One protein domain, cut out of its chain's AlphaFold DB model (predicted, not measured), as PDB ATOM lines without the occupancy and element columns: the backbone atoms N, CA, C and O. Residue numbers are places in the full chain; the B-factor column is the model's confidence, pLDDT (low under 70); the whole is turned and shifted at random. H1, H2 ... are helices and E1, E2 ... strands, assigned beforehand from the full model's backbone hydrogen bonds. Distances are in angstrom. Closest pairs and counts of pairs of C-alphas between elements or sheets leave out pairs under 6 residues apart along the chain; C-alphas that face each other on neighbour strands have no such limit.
ATOM      1  N   LEU A  10       2.289   8.170  22.990       90.81
ATOM      2  CA  LEU A  10       1.753   8.686  24.263       90.81
ATOM      3  C   LEU A  10       2.857   8.941  25.296       90.81
ATOM      4  O   LEU A  10       2.796   9.929  26.018       90.81
ATOM      5  N   VAL A  11       3.881   8.082  25.336       93.56
ATOM      6  CA  VAL A  11       4.996   8.230  26.279       93.56
ATOM      7  C   VAL A  11       5.909   9.374  25.837       93.56
ATOM      8  O   VAL A  11       6.352  10.153  26.672       93.56
ATOM      9  N   ILE A  12       6.115   9.547  24.524       94.88
ATOM     10  CA  ILE A  12       6.796  10.732  23.975       94.88
ATOM     11  C   ILE A  12       6.035  12.017  24.330       94.88
ATOM     12  O   ILE A  12       6.646  13.008  24.718       94.88
ATOM     13  N   ALA A  13       4.705  12.028  24.200       94.75
ATOM     14  CA  ALA A  13       3.899  13.200  24.538       94.75
ATOM     15  C   ALA A  13       4.046  13.580  26.020       94.75
ATOM     16  O   ALA A  13       4.200  14.759  26.333       94.75
ATOM     17  N   GLU A  14       4.077  12.589  26.913       96.38
ATOM     18  CA  GLU A  14       4.356  12.803  28.334       96.38
ATOM     19  C   GLU A  14       5.787  13.323  28.567       96.38
ATOM     20  O   GLU A  14       5.973  14.310  29.281       96.38
ATOM     21  N   ALA A  15       6.793  12.738  27.903       97.75
ATOM     22  CA  ALA A  15       8.183  13.199  27.970       97.75
ATOM     23  C   ALA A  15       8.311  14.681  27.580       97.75
ATOM     24  O   ALA A  15       8.967  15.458  28.274       97.75
ATOM     25  N   ARG A  16       7.604  15.100  26.523       98.25
ATOM     26  CA  ARG A  16       7.566  16.491  26.052       98.25
ATOM     27  C   ARG A  16       6.981  17.455  27.078       98.25
ATOM     28  O   ARG A  16       7.448  18.589  27.163       98.25
ATOM     29  N   THR A  17       5.992  17.034  27.868       98.50
ATOM     30  CA  THR A  17       5.456  17.858  28.964       98.50
ATOM     31  C   THR A  17       6.527  18.130  30.018       98.50
ATOM     32  O   THR A  17       6.728  19.283  30.401       98.50
ATOM     33  N   TYR A  18       7.265  17.101  30.444       98.31
ATOM     34  CA  TYR A  18       8.352  17.267  31.413       98.31
ATOM     35  C   TYR A  18       9.538  18.041  30.835       98.31
ATOM     36  O   TYR A  18      10.095  18.894  31.523       98.31
ATOM     37  N   ARG A  19       9.869  17.837  29.555       98.31
ATOM     38  CA  ARG A  19      10.857  18.652  28.840       98.31
ATOM     39  C   ARG A  19      10.471  20.132  28.835       98.31
ATOM     40  O   ARG A  19      11.285  20.979  29.187       98.31
ATOM     41  N   ALA A  20       9.226  20.456  28.485       98.50
ATOM     42  CA  ALA A  20       8.746  21.837  28.493       98.50
ATOM     43  C   ALA A  20       8.821  22.461  29.897       98.50
ATOM     44  O   ALA A  20       9.270  23.598  30.045       98.50
ATOM     45  N   ALA A  21       8.448  21.707  30.936       98.38
ATOM     46  CA  ALA A  21       8.597  22.149  32.320       98.38
ATOM     47  C   ALA A  21      10.070  22.385  32.698       98.38
ATOM     48  O   ALA A  21      10.381  23.402  33.320       98.38
ATOM     49  N   ALA A  22      10.978  21.490  32.297       97.31
ATOM     50  CA  ALA A  22      12.412  21.621  32.541       97.31
ATOM     51  C   ALA A  22      12.972  22.923  31.951       97.31
ATOM     52  O   ALA A  22      13.620  23.680  32.671       97.31
ATOM     53  N   LEU A  23      12.653  23.218  30.688       97.50
ATOM     54  CA  LEU A  23      13.116  24.422  29.989       97.50
ATOM     55  C   LEU A  23      12.563  25.712  30.611       97.50
ATOM     56  O   LEU A  23      13.299  26.682  30.788       97.50
ATOM     57  N   LEU A  24      11.283  25.731  31.001       98.19
ATOM     58  CA  LEU A  24      10.692  26.887  31.687       98.19
ATOM     59  C   LEU A  24      11.395  27.169  33.022       98.19
ATOM     60  O   LEU A  24      11.715  28.316  33.343       98.19
ATOM     61  N   LEU A  25      11.656  26.121  33.806       97.12
ATOM     62  CA  LEU A  25      12.345  26.238  35.091       97.12
ATOM     63  C   LEU A  25      13.811  26.654  34.914       97.12
ATOM     64  O   LEU A  25      14.298  27.498  35.668       97.12
ATOM     65  N   GLU A  26      14.498  26.113  33.905       96.06
ATOM     66  CA  GLU A  26      15.866  26.491  33.547       96.06
ATOM     67  C   GLU A  26      15.950  27.976  33.176       96.06
ATOM     68  O   GLU A  26      16.787  28.701  33.718       96.06
ATOM     69  N   GLN A  27      15.038  28.462  32.331       96.00
ATOM     70  CA  GLN A  27      14.987  29.865  31.924       96.00
ATOM     71  C   GLN A  27      14.792  30.802  33.127       96.00
ATOM     72  O   GLN A  27      15.479  31.822  33.257       96.00
ATOM     73  N   HIS A  28      13.872  30.464  34.035       96.25
ATOM     74  CA  HIS A  28      13.667  31.251  35.250       96.25
ATOM     75  C   HIS A  28      14.880  31.201  36.183       96.25
ATOM     76  O   HIS A  28      15.229  32.222  36.781       96.25
ATOM     77  N   SER A  29      15.552  30.053  36.264       93.69
ATOM     78  CA  SER A  29      16.801  29.910  37.006       93.69
ATOM     79  C   SER A  29      17.905  30.811  36.457       93.69
ATOM     80  O   SER A  29      18.512  31.568  37.217       93.69
ATOM     81  N   ALA A  30      18.104  30.814  35.137       90.19
ATOM     82  CA  ALA A  30      19.053  31.698  34.463       90.19
ATOM     83  C   ALA A  30      18.726  33.192  34.664       90.19
ATOM     84  O   ALA A  30      19.617  34.035  34.629       90.19
ATOM     85  N   SER A  31      17.458  33.517  34.939       94.69
ATOM     86  CA  SER A  31      16.978  34.878  35.222       94.69
ATOM     87  C   SER A  31      17.087  35.285  36.702       94.69
ATOM     88  O   SER A  31      16.524  36.303  37.104       94.69
ATOM     89  N   GLY A  32      17.779  34.495  37.531       92.56
ATOM     90  CA  GLY A  32      18.078  34.816  38.930       92.56
ATOM     91  C   GLY A  32      17.341  33.968  39.971       92.56
ATOM     92  O   GLY A  32      17.677  34.056  41.150       92.56
ATOM     93  N   ARG A  33      16.396  33.104  39.570       94.12
ATOM     94  CA  ARG A  33      15.729  32.141  40.473       94.12
ATOM     95  C   ARG A  33      16.502  30.829  40.575       94.12
ATOM     96  O   ARG A  33      16.005  29.766  40.206       94.12
ATOM     97  N   THR A  34      17.756  30.921  41.008       90.31
ATOM     98  CA  THR A  34      18.734  29.816  40.981       90.31
ATOM     99  C   THR A  34      18.262  28.529  41.672       90.31
ATOM    100  O   THR A  34      18.679  27.433  41.300       90.31
ATOM    101  N   GLU A  35      17.344  28.628  42.634       89.38
ATOM    102  CA  GLU A  35      16.707  27.498  43.307       89.38
ATOM    103  C   GLU A  35      15.894  26.602  42.359       89.38
ATOM    104  O   GLU A  35      15.738  25.409  42.625       89.38
ATOM    105  N   LEU A  36      15.419  27.145  41.232       93.06
ATOM    106  CA  LEU A  36      14.653  26.412  40.225       93.06
ATOM    107  C   LEU A  36      15.525  25.514  39.343       93.06
ATOM    108  O   LEU A  36      14.984  24.641  38.664       93.06
ATOM    109  N   PHE A  37      16.854  25.659  39.384       90.56
ATOM    110  CA  PHE A  37      17.750  24.828  38.576       90.56
ATOM    111  C   PHE A  37      17.665  23.344  38.953       90.56
ATOM    112  O   PHE A  37      17.711  22.470  38.088       90.56
ATOM    113  N   TRP A  38      17.485  23.047  40.243       89.94
ATOM    114  CA  TRP A  38      17.332  21.679  40.743       89.94
ATOM    115  C   TRP A  38      16.052  21.015  40.207       89.94
ATOM    116  O   TRP A  38      16.160  19.979  39.542       89.94
ATOM    117  N   PRO A  39      14.855  21.610  40.395       92.69
ATOM    118  CA  PRO A  39      13.638  21.165  39.728       92.69
ATOM    119  C   PRO A  39      13.761  21.069  38.202       92.69
ATOM    120  O   PRO A  39      13.244  20.116  37.623       92.69
ATOM    121  N   ALA A  40      14.448  22.005  37.541       94.81
ATOM    122  CA  ALA A  40      14.654  21.953  36.093       94.81
ATOM    123  C   ALA A  40      15.402  20.675  35.683       94.81
ATOM    124  O   ALA A  40      14.916  19.903  34.858       94.81
ATOM    125  N   ALA A  41      16.531  20.391  36.338       92.94
ATOM    126  CA  ALA A  41      17.331  19.199  36.075       92.94
ATOM    127  C   ALA A  41      16.585  17.896  36.420       92.94
ATOM    128  O   ALA A  41      16.736  16.892  35.727       92.94
ATOM    129  N   MET A  42      15.746  17.899  37.461       93.62
ATOM    130  CA  MET A  42      14.864  16.768  37.786       93.62
ATOM    131  C   MET A  42      13.888  16.454  36.654       93.62
ATOM    132  O   MET A  42      13.752  15.296  36.262       93.62
ATOM    133  N   ASN A  43      13.225  17.484  36.128       95.94
ATOM    134  CA  ASN A  43      12.291  17.334  35.017       95.94
ATOM    135  C   ASN A  43      13.020  16.901  33.735       95.94
ATOM    136  O   ASN A  43      12.496  16.066  33.004       95.94
ATOM    137  N   ALA A  44      14.246  17.383  33.504       96.56
ATOM    138  CA  ALA A  44      15.064  16.952  32.372       96.56
ATOM    139  C   ALA A  44      15.435  15.460  32.454       96.56
ATOM    140  O   ALA A  44      15.253  14.729  31.483       96.56
ATOM    141  N   ALA A  45      15.879  14.978  33.621       95.75
ATOM    142  CA  ALA A  45      16.164  13.553  33.821       95.75
ATOM    143  C   ALA A  45      14.915  12.677  33.638       95.75
ATOM    144  O   ALA A  45      14.992  11.624  33.007       95.75
ATOM    145  N   LEU A  46      13.760  13.126  34.139       96.12
ATOM    146  CA  LEU A  46      12.493  12.416  33.958       96.12
ATOM    147  C   LEU A  46      12.050  12.387  32.487       96.12
ATOM    148  O   LEU A  46      11.569  11.361  32.012       96.12
ATOM    149  N   ALA A  47      12.250  13.476  31.742       97.81
ATOM    150  CA  ALA A  47      11.986  13.494  30.307       97.81
ATOM    151  C   ALA A  47      12.864  12.468  29.566       97.81
ATOM    152  O   ALA A  47      12.336  11.667  28.798       97.81
ATOM    153  N   VAL A  48      14.174  12.415  29.856       98.00
ATOM    154  CA  VAL A  48      15.093  11.395  29.306       98.00
ATOM    155  C   VAL A  48      14.616   9.978  29.640       98.00
ATOM    156  O   VAL A  48      14.553   9.127  28.752       98.00
ATOM    157  N   GLU A  49      14.224   9.726  30.893       97.31
ATOM    158  CA  GLU A  49      13.670   8.437  31.324       97.31
ATOM    159  C   GLU A  49      12.452   8.031  30.478       97.31
ATOM    160  O   GLU A  49      12.356   6.889  30.020       97.31
ATOM    161  N   LEU A  50      11.528   8.965  30.241       96.94
ATOM    162  CA  LEU A  50      10.320   8.719  29.455       96.94
ATOM    163  C   LEU A  50      10.628   8.489  27.971       96.94
ATOM    164  O   LEU A  50      10.063   7.565  27.387       96.94
ATOM    165  N   TYR A  51      11.563   9.233  27.372       97.69
ATOM    166  CA  TYR A  51      12.009   8.970  25.999       97.69
ATOM    167  C   TYR A  51      12.575   7.555  25.845       97.69
ATOM    168  O   TYR A  51      12.203   6.844  24.913       97.69
ATOM    169  N   LEU A  52      13.398   7.089  26.792       97.31
ATOM    170  CA  LEU A  52      13.903   5.709  26.789       97.31
ATOM    171  C   LEU A  52      12.767   4.693  26.964       97.31
ATOM    172  O   LEU A  52      12.690   3.697  26.240       97.31
ATOM    173  N   LYS A  53      11.840   4.957  27.893       95.69
ATOM    174  CA  LYS A  53      10.680   4.089  28.138       95.69
ATOM    175  C   LYS A  53       9.725   4.019  26.955       95.69
ATOM    176  O   LYS A  53       9.058   2.996  26.814       95.69
ATOM    177  N   ALA A  54       9.693   5.020  26.078       94.44
ATOM    178  CA  ALA A  54       8.893   4.981  24.858       94.44
ATOM    179  C   ALA A  54       9.290   3.812  23.933       94.44
ATOM    180  O   ALA A  54       8.432   3.282  23.229       94.44
ATOM    181  N   PHE A  55      10.546   3.352  23.972       93.81
ATOM    182  CA  PHE A  55      11.015   2.163  23.241       93.81
ATOM    183  C   PHE A  55      10.757   0.841  23.978       93.81
ATOM    184  O   PHE A  55      10.988  -0.238  23.434       93.81
ATOM    185  N   LEU A  56      10.285   0.908  25.223       93.31
ATOM    186  CA  LEU A  56      10.121  -0.227  26.128       93.31
ATOM    187  C   LEU A  56       8.676  -0.360  26.606       93.31
ATOM    188  O   LEU A  56       8.428  -0.689  27.767       93.31
ATOM    189  N   VAL A  57       7.711  -0.097  25.734       89.75
ATOM    190  CA  VAL A  57       6.288  -0.273  26.035       89.75
ATOM    191  C   VAL A  57       5.824  -1.643  25.554       89.75
ATOM    192  O   VAL A  57       6.241  -2.132  24.514       89.75
ATOM    193  N   GLU A  58       4.937  -2.270  26.316       85.56
ATOM    194  CA  GLU A  58       4.079  -3.359  25.861       85.56
ATOM    195  C   GLU A  58       2.652  -2.808  25.761       85.56
ATOM    196  O   GLU A  58       2.149  -2.219  26.724       85.56
ATOM    197  N   GLN A  59       1.982  -3.017  24.627       74.25
ATOM    198  CA  GLN A  59       0.582  -2.637  24.451       74.25
ATOM    199  C   GLN A  59      -0.288  -3.888  24.366       74.25
ATOM    200  O   GLN A  59      -0.138  -4.735  23.488       74.25
ATOM    201  N   THR A  60      -1.220  -3.985  25.306       69.69
ATOM    202  CA  THR A  60      -2.393  -4.862  25.205       69.69
ATOM    203  C   THR A  60      -3.606  -4.002  24.848       69.69
ATOM    204  O   THR A  60      -3.534  -2.784  24.978       69.69
ATOM    205  N   SER A  61      -4.706  -4.605  24.383       63.12
ATOM    206  CA  SER A  61      -5.833  -3.929  23.702       63.12
ATOM    207  C   SER A  61      -6.335  -2.605  24.305       63.12
ATOM    208  O   SER A  61      -6.823  -1.777  23.545       63.12
ATOM    209  N   LEU A  62      -6.212  -2.378  25.619       66.31
ATOM    210  CA  LEU A  62      -6.624  -1.127  26.276       66.31
ATOM    211  C   LEU A  62      -5.569  -0.506  27.203       66.31
ATOM    212  O   LEU A  62      -5.787   0.590  27.708       66.31
ATOM    213  N   ASN A  63      -4.437  -1.175  27.436       77.25
ATOM    214  CA  ASN A  63      -3.449  -0.740  28.421       77.25
ATOM    215  C   ASN A  63      -2.044  -0.762  27.830       77.25
ATOM    216  O   ASN A  63      -1.574  -1.803  27.349       77.25
ATOM    217  N   ILE A  64      -1.365   0.375  27.957       84.06
ATOM    218  CA  ILE A  64       0.078   0.482  27.782       84.06
ATOM    219  C   ILE A  64       0.746   0.250  29.131       84.06
ATOM    220  O   ILE A  64       0.278   0.720  30.169       84.06
ATOM    221  N   ARG A  65       1.837  -0.506  29.138       87.56
ATOM    222  CA  ARG A  65       2.644  -0.706  30.342       87.56
ATOM    223  C   ARG A  65       4.120  -0.777  29.976       87.56
ATOM    224  O   ARG A  65       4.437  -1.255  28.888       87.56
ATOM    225  N   PRO A  66       5.036  -0.387  30.874       87.12
ATOM    226  CA  PRO A  66       6.456  -0.627  30.661       87.12
ATOM    227  C   PRO A  66       6.721  -2.125  30.510       87.12
ATOM    228  O   PRO A  66       6.092  -2.929  31.204       87.12
ATOM    229  N   SER A  67       7.662  -2.502  29.656       88.31
ATOM    230  CA  SER A  67       8.072  -3.884  29.446       88.31
ATOM    231  C   SER A  67       8.660  -4.500  30.716       88.31
ATOM    232  O   SER A  67       9.044  -3.807  31.668       88.31
ATOM    233  N   LYS A  68       8.774  -5.833  30.760       89.44
ATOM    234  CA  LYS A  68       9.447  -6.506  31.889       89.44
ATOM    235  C   LYS A  68      10.879  -5.995  32.110       89.44
ATOM    236  O   LYS A  68      11.295  -5.907  33.265       89.44
ATOM    237  N   SER A  69      11.620  -5.677  31.046       88.56
ATOM    238  CA  SER A  69      12.983  -5.143  31.148       88.56
ATOM    239  C   SER A  69      12.989  -3.706  31.678       88.56
ATOM    240  O   SER A  69      13.716  -3.440  32.633       88.56
ATOM    241  N   ALA A  70      12.092  -2.833  31.202       89.75
ATOM    242  CA  ALA A  70      11.942  -1.479  31.747       89.75
ATOM    243  C   ALA A  70      11.607  -1.477  33.244       89.75
ATOM    244  O   ALA A  70      12.197  -0.728  34.018       89.75
ATOM    245  N   ARG A  71      10.698  -2.356  33.688       89.75
ATOM    246  CA  ARG A  71      10.356  -2.468  35.118       89.75
ATOM    247  C   ARG A  71      11.545  -2.903  35.979       89.75
ATOM    248  O   ARG A  71      11.627  -2.494  37.132       89.75
ATOM    249  N   LYS A  72      12.450  -3.730  35.443       91.94
ATOM    250  CA  LYS A  72      13.682  -4.137  36.141       91.94
ATOM    251  C   LYS A  72      14.707  -3.007  36.210       91.94
ATOM    252  O   LYS A  72      15.329  -2.854  37.254       91.94
ATOM    253  N   ALA A  73      14.850  -2.236  35.133       90.88
ATOM    254  CA  ALA A  73      15.727  -1.067  35.072       90.88
ATOM    255  C   ALA A  73      15.235   0.099  35.954       90.88
ATOM    256  O   ALA A  73      16.028   0.939  36.363       90.88
ATOM    257  N   LYS A  74      13.940   0.120  36.307       91.69
ATOM    258  CA  LYS A  74      13.301   1.135  37.161       91.69
ATOM    259  C   LYS A  74      13.450   2.555  36.588       91.69
ATOM    260  O   LYS A  74      12.698   2.907  35.675       91.69
ATOM    261  N   HIS A  75      14.374   3.332  37.150       93.69
ATOM    262  CA  HIS A  75      14.676   4.730  36.833       93.69
ATOM    263  C   HIS A  75      16.124   4.907  36.351       93.69
ATOM    264  O   HIS A  75      16.541   6.024  36.070       93.69
ATOM    265  N   ASP A  76      16.896   3.816  36.264       95.81
ATOM    266  CA  ASP A  76      18.292   3.873  35.848       95.81
ATOM    267  C   ASP A  76      18.380   4.092  34.333       95.81
ATOM    268  O   ASP A  76      18.022   3.207  33.550       95.81
ATOM    269  N   LEU A  77      18.833   5.278  33.914       96.38
ATOM    270  CA  LEU A  77      18.867   5.666  32.500       96.38
ATOM    271  C   LEU A  77      19.761   4.746  31.657       96.38
ATOM    272  O   LEU A  77      19.419   4.429  30.517       96.38
ATOM    273  N   TYR A  78      20.876   4.278  32.217       97.00
ATOM    274  CA  TYR A  78      21.783   3.375  31.517       97.00
ATOM    275  C   TYR A  78      21.168   1.985  31.369       97.00
ATOM    276  O   TYR A  78      21.156   1.433  30.271       97.00
ATOM    277  N   LEU A  79      20.578   1.436  32.435       97.00
ATOM    278  CA  LEU A  79      19.895   0.140  32.366       97.00
ATOM    279  C   LEU A  79      18.639   0.190  31.490       97.00
ATOM    280  O   LEU A  79      18.273  -0.821  30.892       97.00
ATOM    281  N   LEU A  80      17.963   1.337  31.404       97.50
ATOM    282  CA  LEU A  80      16.855   1.536  30.473       97.50
ATOM    283  C   LEU A  80      17.353   1.502  29.029       97.50
ATOM    284  O   LEU A  80      16.785   0.777  28.221       97.50
ATOM    285  N   PHE A  81      18.434   2.210  28.709       97.38
ATOM    286  CA  PHE A  81      19.035   2.147  27.377       97.38
ATOM    287  C   PHE A  81      19.536   0.738  27.035       97.38
ATOM    288  O   PHE A  81      19.260   0.226  25.947       97.38
ATOM    289  N   ASP A  82      20.156   0.054  28.001       96.50
ATOM    290  CA  ASP A  82      20.605  -1.328  27.844       96.50
ATOM    291  C   ASP A  82      19.448  -2.343  27.722       96.50
ATOM    292  O   ASP A  82      19.588  -3.422  27.145       96.50
ATOM    293  N   ALA A  83      18.255  -1.990  28.193       96.50
ATOM    294  CA  ALA A  83      17.060  -2.807  28.026       96.50
ATOM    295  C   ALA A  83      16.423  -2.687  26.630       96.50
ATOM    296  O   ALA A  83      15.588  -3.533  26.285       96.50
ATOM    297  N   ILE A  84      16.766  -1.654  25.844       94.75
ATOM    298  CA  ILE A  84      16.221  -1.436  24.494       94.75
ATOM    299  C   ILE A  84      16.733  -2.541  23.557       94.75
ATOM    300  O   ILE A  84      17.943  -2.794  23.542       94.75
ATOM    301  N   PRO A  85      15.853  -3.191  22.760       92.06
ATOM    302  CA  PRO A  85      16.268  -4.201  21.790       92.06
ATOM    303  C   PRO A  85      17.379  -3.697  20.863       92.06
ATOM    304  O   PRO A  85      17.339  -2.554  20.412       92.06
ATOM    305  N   ALA A  86      18.336  -4.565  20.527       92.75
ATOM    306  CA  ALA A  86      19.529  -4.190  19.764       92.75
ATOM    307  C   ALA A  86      19.220  -3.496  18.422       92.75
ATOM    308  O   ALA A  86      19.921  -2.562  18.049       92.75
ATOM    309  N   SER A  87      18.149  -3.900  17.728       90.12
ATOM    310  CA  SER A  87      17.707  -3.246  16.488       90.12
ATOM    311  C   SER A  87      17.310  -1.785  16.710       90.12
ATOM    312  O   SER A  87      17.725  -0.915  15.954       90.12
ATOM    313  N   TRP A  88      16.558  -1.498  17.775       93.44
ATOM    314  CA  TRP A  88      16.172  -0.135  18.134       93.44
ATOM    315  C   TRP A  88      17.345   0.674  18.669       93.44
ATOM    316  O   TRP A  88      17.446   1.853  18.347       93.44
ATOM    317  N   ARG A  89      18.264   0.052  19.415       94.62
ATOM    318  CA  ARG A  89      19.498   0.719  19.847       94.62
ATOM    319  C   ARG A  89      20.344   1.149  18.651       94.62
ATOM    320  O   ARG A  89      20.786   2.286  18.613       94.62
ATOM    321  N   ALA A  90      20.491   0.287  17.643       94.25
ATOM    322  CA  ALA A  90      21.179   0.641  16.404       94.25
ATOM    323  C   ALA A  90      20.494   1.812  15.675       94.25
ATOM    324  O   ALA A  90      21.179   2.723  15.219       94.25
ATOM    325  N   SER A  91      19.156   1.836  15.617       94.75
ATOM    326  CA  SER A  91      18.409   2.971  15.052       94.75
ATOM    327  C   SER A  91      18.606   4.265  15.846       94.75
ATOM    328  O   SER A  91      18.739   5.327  15.244       94.75
ATOM    329  N   ILE A  92      18.650   4.188  17.181       95.81
ATOM    330  CA  ILE A  92      18.925   5.332  18.062       95.81
ATOM    331  C   ILE A  92      20.335   5.871  17.818       95.81
ATOM    332  O   ILE A  92      20.495   7.069  17.601       95.81
ATOM    333  N   GLU A  93      21.344   5.000  17.797       96.06
ATOM    334  CA  GLU A  93      22.733   5.396  17.543       96.06
ATOM    335  C   GLU A  93      22.913   5.985  16.143       96.06
ATOM    336  O   GLU A  93      23.593   6.995  15.968       96.06
ATOM    337  N   MET A  94      22.243   5.411  15.142       95.44
ATOM    338  CA  MET A  94      22.242   5.956  13.789       95.44
ATOM    339  C   MET A  94      21.623   7.358  13.757       95.44
ATOM    340  O   MET A  94      22.249   8.272  13.223       95.44
ATOM    341  N   ALA A  95      20.448   7.557  14.364       95.62
ATOM    342  CA  ALA A  95      19.816   8.875  14.450       95.62
ATOM    343  C   ALA A  95      20.704   9.883  15.201       95.62
ATOM    344  O   ALA A  95      20.901  11.002  14.738       95.62
ATOM    345  N   ASN A  96      21.319   9.473  16.312       96.88
ATOM    346  CA  ASN A  96      22.261  10.292  17.072       96.88
ATOM    347  C   ASN A  96      23.502  10.689  16.253       96.88
ATOM    348  O   ASN A  96      23.944  11.831  16.344       96.88
ATOM    349  N   SER A  97      24.037   9.776  15.433       96.12
ATOM    350  CA  SER A  97      25.204  10.027  14.572       96.12
ATOM    351  C   SER A  97      24.944  11.052  13.465       96.12
ATOM    352  O   SER A  97      25.878  11.683  12.978       96.12
ATOM    353  N   GLN A  98      23.678  11.229  13.077       94.88
ATOM    354  CA  GLN A  98      23.255  12.198  12.063       94.88
ATOM    355  C   GLN A  98      23.044  13.605  12.643       94.88
ATOM    356  O   GLN A  98      22.888  14.560  11.884       94.88
ATOM    357  N   LEU A  99      23.040  13.740  13.972       93.00
ATOM    358  CA  LEU A  99      22.856  15.000  14.684       93.00
ATOM    359  C   LEU A  99      24.218  15.542  15.138       93.00
ATOM    360  O   LEU A  99      24.927  14.882  15.896       93.00
ATOM    361  N   ASP A 100      24.564  16.754  14.703       90.19
ATOM    362  CA  ASP A 100      25.877  17.376  14.924       90.19
ATOM    363  C   ASP A 100      25.907  18.277  16.182       90.19
ATOM    364  O   ASP A 100      25.043  19.148  16.321       90.19
ATOM    365  N   PRO A 101      26.877  18.112  17.107       91.19
ATOM    366  CA  PRO A 101      27.821  16.997  17.196       91.19
ATOM    367  C   PRO A 101      27.146  15.734  17.748       91.19
ATOM    368  O   PRO A 101      26.246  15.847  18.587       91.19
ATOM    369  N   PRO A 102      27.571  14.522  17.348       92.75
ATOM    370  CA  PRO A 102      27.051  13.296  17.940       92.75
ATOM    371  C   PRO A 102      27.373  13.255  19.438       92.75
ATOM    372  O   PRO A 102      28.485  13.586  19.857       92.75
ATOM    373  N   LEU A 103      26.402  12.843  20.256       96.06
ATOM    374  CA  LEU A 103      26.631  12.657  21.687       96.06
ATOM    375  C   LEU A 103      27.145  11.249  21.978       96.06
ATOM    376  O   LEU A 103      26.717  10.281  21.353       96.06
ATOM    377  N   GLN A 104      27.997  11.122  22.991       95.94
ATOM    378  CA  GLN A 104      28.371   9.823  23.550       95.94
ATOM    379  C   GLN A 104      27.255   9.337  24.486       95.94
ATOM    380  O   GLN A 104      27.315   9.543  25.700       95.94
ATOM    381  N   LEU A 105      26.193   8.760  23.910       96.31
ATOM    382  CA  LEU A 105      24.973   8.416  24.647       96.31
ATOM    383  C   LEU A 105      25.246   7.462  25.810       96.31
ATOM    384  O   LEU A 105      24.820   7.754  26.923       96.31
ATOM    385  N   ASP A 106      26.006   6.387  25.591       94.88
ATOM    386  CA  ASP A 106      26.369   5.434  26.650       94.88
ATOM    387  C   ASP A 106      27.042   6.117  27.852       94.88
ATOM    388  O   ASP A 106      26.696   5.852  29.007       94.88
ATOM    389  N   GLU A 107      27.983   7.030  27.599       95.56
ATOM    390  CA  GLU A 107      28.699   7.747  28.656       95.56
ATOM    391  C   GLU A 107      27.774   8.691  29.426       95.56
ATOM    392  O   GLU A 107      27.784   8.703  30.659       95.56
ATOM    393  N   LEU A 108      26.950   9.461  28.711       95.75
ATOM    394  CA  LEU A 108      26.016  10.407  29.317       95.75
ATOM    395  C   LEU A 108      24.925   9.684  30.112       95.75
ATOM    396  O   LEU A 108      24.644  10.055  31.252       95.75
ATOM    397  N   LEU A 109      24.345   8.622  29.559       96.75
ATOM    398  CA  LEU A 109      23.309   7.833  30.224       96.75
ATOM    399  C   LEU A 109      23.855   7.126  31.464       96.75
ATOM    400  O   LEU A 109      23.171   7.073  32.482       96.75
ATOM    401  N   LYS A 110      25.114   6.676  31.436       95.62
ATOM    402  CA  LYS A 110      25.804   6.152  32.620       95.62
ATOM    403  C   LYS A 110      26.113   7.239  33.649       95.62
ATOM    404  O   LYS A 110      25.965   7.010  34.848       95.62
ATOM    405  N   LEU A 111      26.505   8.433  33.208       93.12
ATOM    406  CA  LEU A 111      26.767   9.575  34.087       93.12
ATOM    407  C   LEU A 111      25.502  10.067  34.808       93.12
ATOM    408  O   LEU A 111      25.605  10.585  35.926       93.12
ATOM    409  N   TYR A 112      24.337   9.945  34.171       93.81
ATOM    410  CA  TYR A 112      23.041  10.378  34.702       93.81
ATOM    411  C   TYR A 112      22.130   9.225  35.139       93.81
ATOM    412  O   TYR A 112      20.972   9.481  35.459       93.81
ATOM    413  N   ALA A 113      22.657   7.999  35.208       93.12
ATOM    414  CA  ALA A 113      21.905   6.772  35.462       93.12
ATOM    415  C   ALA A 113      20.903   6.915  36.615       93.12
ATOM    416  O   ALA A 113      19.710   6.744  36.410       93.12
ATOM    417  N   ASP A 114      21.366   7.326  37.794       90.06
ATOM    418  CA  ASP A 114      20.555   7.473  39.005       90.06
ATOM    419  C   ASP A 114      20.199   8.935  39.328       90.06
ATOM    420  O   ASP A 114      19.769   9.245  40.445       90.06
ATOM    421  N   TYR A 115      20.369   9.855  38.367       87.94
ATOM    422  CA  TYR A 115      20.295  11.293  38.631       87.94
ATOM    423  C   TYR A 115      18.958  11.696  39.241       87.94
ATOM    424  O   TYR A 115      18.945  12.377  40.264       87.94
ATOM    425  N   PHE A 116      17.847  11.241  38.647       84.00
ATOM    426  CA  PHE A 116      16.502  11.547  39.129       84.00
ATOM    427  C   PHE A 116      16.305  11.117  40.587       84.00
ATOM    428  O   PHE A 116      15.733  11.865  41.372       84.00
ATOM    429  N   GLU A 117      16.809   9.951  40.993       84.75
ATOM    430  CA  GLU A 117      16.663   9.488  42.373       84.75
ATOM    431  C   GLU A 117      17.544  10.290  43.334       84.75
ATOM    432  O   GLU A 117      17.065  10.731  44.381       84.75
ATOM    433  N   LYS A 118      18.809  10.516  42.956       85.50
ATOM    434  CA  LYS A 118      19.847  11.132  43.797       85.50
ATOM    435  C   LYS A 118      19.698  12.631  44.002       85.50
ATOM    436  O   LYS A 118      20.368  13.185  44.874       85.50
ATOM    437  N   VAL A 119      18.878  13.289  43.192       84.44
ATOM    438  CA  VAL A 119      18.735  14.745  43.207       84.44
ATOM    439  C   VAL A 119      17.533  15.241  44.020       84.44
ATOM    440  O   VAL A 119      17.488  16.407  44.404       84.44
ATOM    441  N   ARG A 120      16.566  14.363  44.326       84.19
ATOM    442  CA  ARG A 120      15.309  14.739  45.004       84.19
ATOM    443  C   ARG A 120      15.517  15.278  46.413       84.19
ATOM    444  O   ARG A 120      14.817  16.198  46.829       84.19
ATOM    445  N   TYR A 121      16.454  14.688  47.148       83.88
ATOM    446  CA  TYR A 121      16.642  14.946  48.570       83.88
ATOM    447  C   TYR A 121      18.096  15.318  48.845       83.88
ATOM    448  O   TYR A 121      18.917  14.495  49.234       83.88
ATOM    449  N   SER A 122      18.429  16.594  48.645       79.50
ATOM    450  CA  SER A 122      19.798  17.116  48.795       79.50
ATOM    451  C   SER A 122      20.396  16.939  50.201       79.50
ATOM    452  O   SER A 122      21.621  16.971  50.362       79.50
ATOM    453  N   TYR A 123      19.545  16.736  51.210       81.69
ATOM    454  CA  TYR A 123      19.930  16.490  52.599       81.69
ATOM    455  C   TYR A 123      20.333  15.033  52.882       81.69
ATOM    456  O   TYR A 123      20.933  14.771  53.923       81.69
ATOM    457  N   GLU A 124      20.038  14.087  51.986       85.31
ATOM    458  CA  GLU A 124      20.388  12.679  52.176       85.31
ATOM    459  C   GLU A 124      21.885  12.416  51.956       85.31
ATOM    460  O   GLU A 124      22.582  13.083  51.177       85.31
ATOM    461  N   GLN A 125      22.403  11.398  52.645       80.69
ATOM    462  CA  GLN A 125      23.775  10.947  52.451       80.69
ATOM    463  C   GLN A 125      23.931  10.334  51.052       80.69
ATOM    464  O   GLN A 125      23.204   9.422  50.667       80.69
ATOM    465  N   GLY A 126      24.911  10.825  50.291       79.25
ATOM    466  CA  GLY A 126      25.149  10.373  48.918       79.25
ATOM    467  C   GLY A 126      24.236  11.014  47.869       79.25
ATOM    468  O   GLY A 126      24.253  10.561  46.726       79.25
ATOM    469  N   ALA A 127      23.469  12.051  48.228       77.94
ATOM    470  CA  ALA A 127      22.737  12.871  47.268       77.94
ATOM    471  C   ALA A 127      23.690  13.573  46.291       77.94
ATOM    472  O   ALA A 127      24.797  13.991  46.658       77.94
ATOM    473  N   ARG A 128      23.254  13.744  45.039       79.94
ATOM    474  CA  ARG A 128      24.032  14.496  44.054       79.94
ATOM    475  C   ARG A 128      23.887  15.987  44.349       79.94
ATOM    476  O   ARG A 128      22.780  16.503  44.409       79.94
ATOM    477  N   ARG A 129      25.018  16.676  44.535       74.50
ATOM    478  CA  ARG A 129      25.075  18.109  44.905       74.50
ATOM    479  C   ARG A 129      25.578  19.025  43.790       74.50
ATOM    480  O   ARG A 129      25.749  20.217  44.004       74.50
ATOM    481  N   SER A 130      25.787  18.470  42.600       75.19
ATOM    482  CA  SER A 130      26.159  19.209  41.396       75.19
ATOM    483  C   SER A 130      25.120  18.999  40.298       75.19
ATOM    484  O   SER A 130      24.798  17.847  39.988       75.19
ATOM    485  N   ILE A 131      24.678  20.092  39.681       71.25
ATOM    486  CA  ILE A 131      23.883  20.077  38.450       71.25
ATOM    487  C   ILE A 131      24.815  20.326  37.268       71.25
ATOM    488  O   ILE A 131      25.788  21.069  37.385       71.25
ATOM    489  N   ARG A 132      24.517  19.683  36.143       75.62
ATOM    490  CA  ARG A 132      25.298  19.742  34.914       75.62
ATOM    491  C   ARG A 132      24.390  20.103  33.742       75.62
ATOM    492  O   ARG A 132      23.316  19.518  33.608       75.62
ATOM    493  N   SER A 133      24.804  21.074  32.930       82.00
ATOM    494  CA  SER A 133      24.030  21.554  31.776       82.00
ATOM    495  C   SER A 133      23.916  20.495  30.678       82.00
ATOM    496  O   SER A 133      22.952  20.479  29.921       82.00
ATOM    497  N   GLU A 134      24.849  19.543  30.639       91.75
ATOM    498  CA  GLU A 134      24.876  18.443  29.678       91.75
ATOM    499  C   GLU A 134      23.645  17.526  29.792       91.75
ATOM    500  O   GLU A 134      23.323  16.820  28.842       91.75
ATOM    501  N   LEU A 135      22.925  17.550  30.922       93.50
ATOM    502  CA  LEU A 135      21.653  16.841  31.059       93.50
ATOM    503  C   LEU A 135      20.549  17.445  30.176       93.50
ATOM    504  O   LEU A 135      19.759  16.698  29.605       93.50
ATOM    505  N   PHE A 136      20.499  18.773  30.034       95.69
ATOM    506  CA  PHE A 136      19.540  19.435  29.142       95.69
ATOM    507  C   PHE A 136      19.886  19.158  27.676       95.69
ATOM    508  O   PHE A 136      19.000  18.862  26.880       95.69
ATOM    509  N   VAL A 137      21.183  19.122  27.348       96.25
ATOM    510  CA  VAL A 137      21.667  18.706  26.020       96.25
ATOM    511  C   VAL A 137      21.267  17.258  25.714       96.25
ATOM    512  O   VAL A 137      20.786  16.970  24.621       96.25
ATOM    513  N   LEU A 138      21.413  16.342  26.679       97.12
ATOM    514  CA  LEU A 138      20.956  14.956  26.538       97.12
ATOM    515  C   LEU A 138      19.431  14.872  26.363       97.12
ATOM    516  O   LEU A 138      18.958  14.124  25.514       97.12
ATOM    517  N   MET A 139      18.661  15.632  27.146       97.50
ATOM    518  CA  MET A 139      17.199  15.695  27.036       97.50
ATOM    519  C   MET A 139      16.754  16.130  25.638       97.50
ATOM    520  O   MET A 139      15.899  15.475  25.045       97.50
ATOM    521  N   ASP A 140      17.345  17.199  25.106       97.38
ATOM    522  CA  ASP A 140      17.043  17.688  23.761       97.38
ATOM    523  C   ASP A 140      17.455  16.676  22.693       97.38
ATOM    524  O   ASP A 140      16.672  16.374  21.794       97.38
ATOM    525  N   ARG A 141      18.623  16.043  22.857       97.50
ATOM    526  CA  ARG A 141      19.063  14.973  21.959       97.50
ATOM    527  C   ARG A 141      18.069  13.813  21.907       97.50
ATOM    528  O   ARG A 141      17.825  13.274  20.830       97.50
ATOM    529  N   MET A 142      17.497  13.417  23.042       97.94
ATOM    530  CA  MET A 142      16.505  12.341  23.077       97.94
ATOM    531  C   MET A 142      15.198  12.726  22.371       97.94
ATOM    532  O   MET A 142      14.624  11.879  21.687       97.94
ATOM    533  N   GLU A 143      14.750  13.984  22.474       97.50
ATOM    534  CA  GLU A 143      13.613  14.492  21.689       97.50
ATOM    535  C   GLU A 143      13.901  14.404  20.187       97.50
ATOM    536  O   GLU A 143      13.085  13.850  19.451       97.50
ATOM    537  N   ASP A 144      15.065  14.878  19.737       96.88
ATOM    538  CA  ASP A 144      15.442  14.866  18.318       96.88
ATOM    539  C   ASP A 144      15.516  13.438  17.758       96.88
ATOM    540  O   ASP A 144      14.985  13.154  16.681       96.88
ATOM    541  N   ILE A 145      16.108  12.509  18.517       96.31
ATOM    542  CA  ILE A 145      16.139  11.081  18.171       96.31
ATOM    543  C   ILE A 145      14.714  10.524  18.079       96.31
ATOM    544  O   ILE A 145      14.383   9.823  17.123       96.31
ATOM    545  N   CYS A 146      13.846  10.832  19.045       94.75
ATOM    546  CA  CYS A 146      12.459  10.376  19.022       94.75
ATOM    547  C   CYS A 146      11.652  10.988  17.869       94.75
ATOM    548  O   CYS A 146      10.785  10.296  17.344       94.75
ATOM    549  N   ILE A 147      11.922  12.230  17.452       93.06
ATOM    550  CA  ILE A 147      11.332  12.838  16.249       93.06
ATOM    551  C   ILE A 147      11.805  12.093  14.999       93.06
ATOM    552  O   ILE A 147      10.975  11.710  14.175       93.06
ATOM    553  N   ALA A 148      13.112  11.858  14.868       92.06
ATOM    554  CA  ALA A 148      13.699  11.177  13.714       92.06
ATOM    555  C   ALA A 148      13.198   9.731  13.565       92.06
ATOM    556  O   ALA A 148      13.054   9.232  12.451       92.06
ATOM    557  N   LEU A 149      12.916   9.068  14.690       90.56
ATOM    558  CA  LEU A 149      12.416   7.694  14.743       90.56
ATOM    559  C   LEU A 149      10.894   7.603  14.902       90.56
ATOM    560  O   LEU A 149      10.370   6.490  14.990       90.56
ATOM    561  N   ALA A 150      10.180   8.732  14.974       78.69
ATOM    562  CA  ALA A 150       8.737   8.728  15.161       78.69
ATOM    563  C   ALA A 150       8.080   7.935  14.019       78.69
ATOM    564  O   ALA A 150       8.401   8.157  12.850       78.69
TER     565      ALA A 150
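This is residues 10 to 150 of the 158 residues of an uncharacterized protein of Pseudomonas sp. (UniProt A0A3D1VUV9). A long helical hairpin, H1 and H2, has H8 packed along H2, and on the side away from H1 short helices cover this core: H4 and H7 on H2, H5 and H6 on H8, with H3 beside H4. A small strand hairpin, E1 and E2, lies at one end, far from the middle. The 141 printed residues hold eight named helices and two strands, in the order H1, H2, E1, E2, H3 to H8; the sheet is E1 - E2, antiparallel, and the class is mostly helix. The whole is compact, with a radius of gyration of the C-alphas of 15.0 A and spans of 44 by 33 by 28 A.

Start at Leu 10: H1, residues 10 to 30, and H2, residues 34 to 54, form a helical hairpin and touch, closest at the C-alphas of Ala 22 and Ala 40, 4.2 A, at a shallow tilt of 18 degrees, opposite ways. Next, E1, residues 57 to 60, and E2, residues 63 to 66, form an antiparallel hairpin; N 58 and O 65, 2.8 A apart, are within hydrogen-bond range. H3, residues 68 to 73, and H4, residues 77 to 83, are another helical hairpin, with closest C-alphas Ala 73 and Leu 79, 5.1 A. H4 touches residues 48 to 53 of H2 alone, closest at the C-alphas of Leu 77 and Glu 49, 6.0 A, at a shallow tilt of 2 degrees, the same way. Further on, H6, residues 105 to 111, touches H4, closest at C-alphas 109 and 78, 4.9 A, and H7, residues 115 to 119, touches residues 38 to 46 of H2 alone, closest at C-alphas 116 and 42, 5.6 A. H8, residues 134 to 148, touches H2, closest at C-alphas 139 and 48, 5.3 A; H1, H2 and H8 are a bundle, helices side by side, though H1 and H8 only just touch, with 3 pairs of C-alphas within 8 A. Residues 92 to 96 alone of H5, residues 86 to 97, touch H8, closest at C-alphas 95 and 145, 5.7 A. Every O i to N i+4 pair is within hydrogen-bond range in H1 and H3 to H8, and 15 of 17 in H2.

Find C-alpha 10 at (1.753, 8.686, 24.263); H1 runs 30.5 A from there. H2 runs 31.2 A to C-alpha 54 at (8.893, 4.981, 24.858). H5 is 16.2 A long, and H8 runs 20.8 A to C-alpha 148 at (13.699, 11.177, 13.714).

The C-alphas farthest apart are those of Gly 32 and Ser 61, 48.0 A. The printed part has no cut. H7 to H8 is a long link, residues 120 to 133. Mean pLDDT of the printed part is 91.6; residues 60 to 62 are under 70.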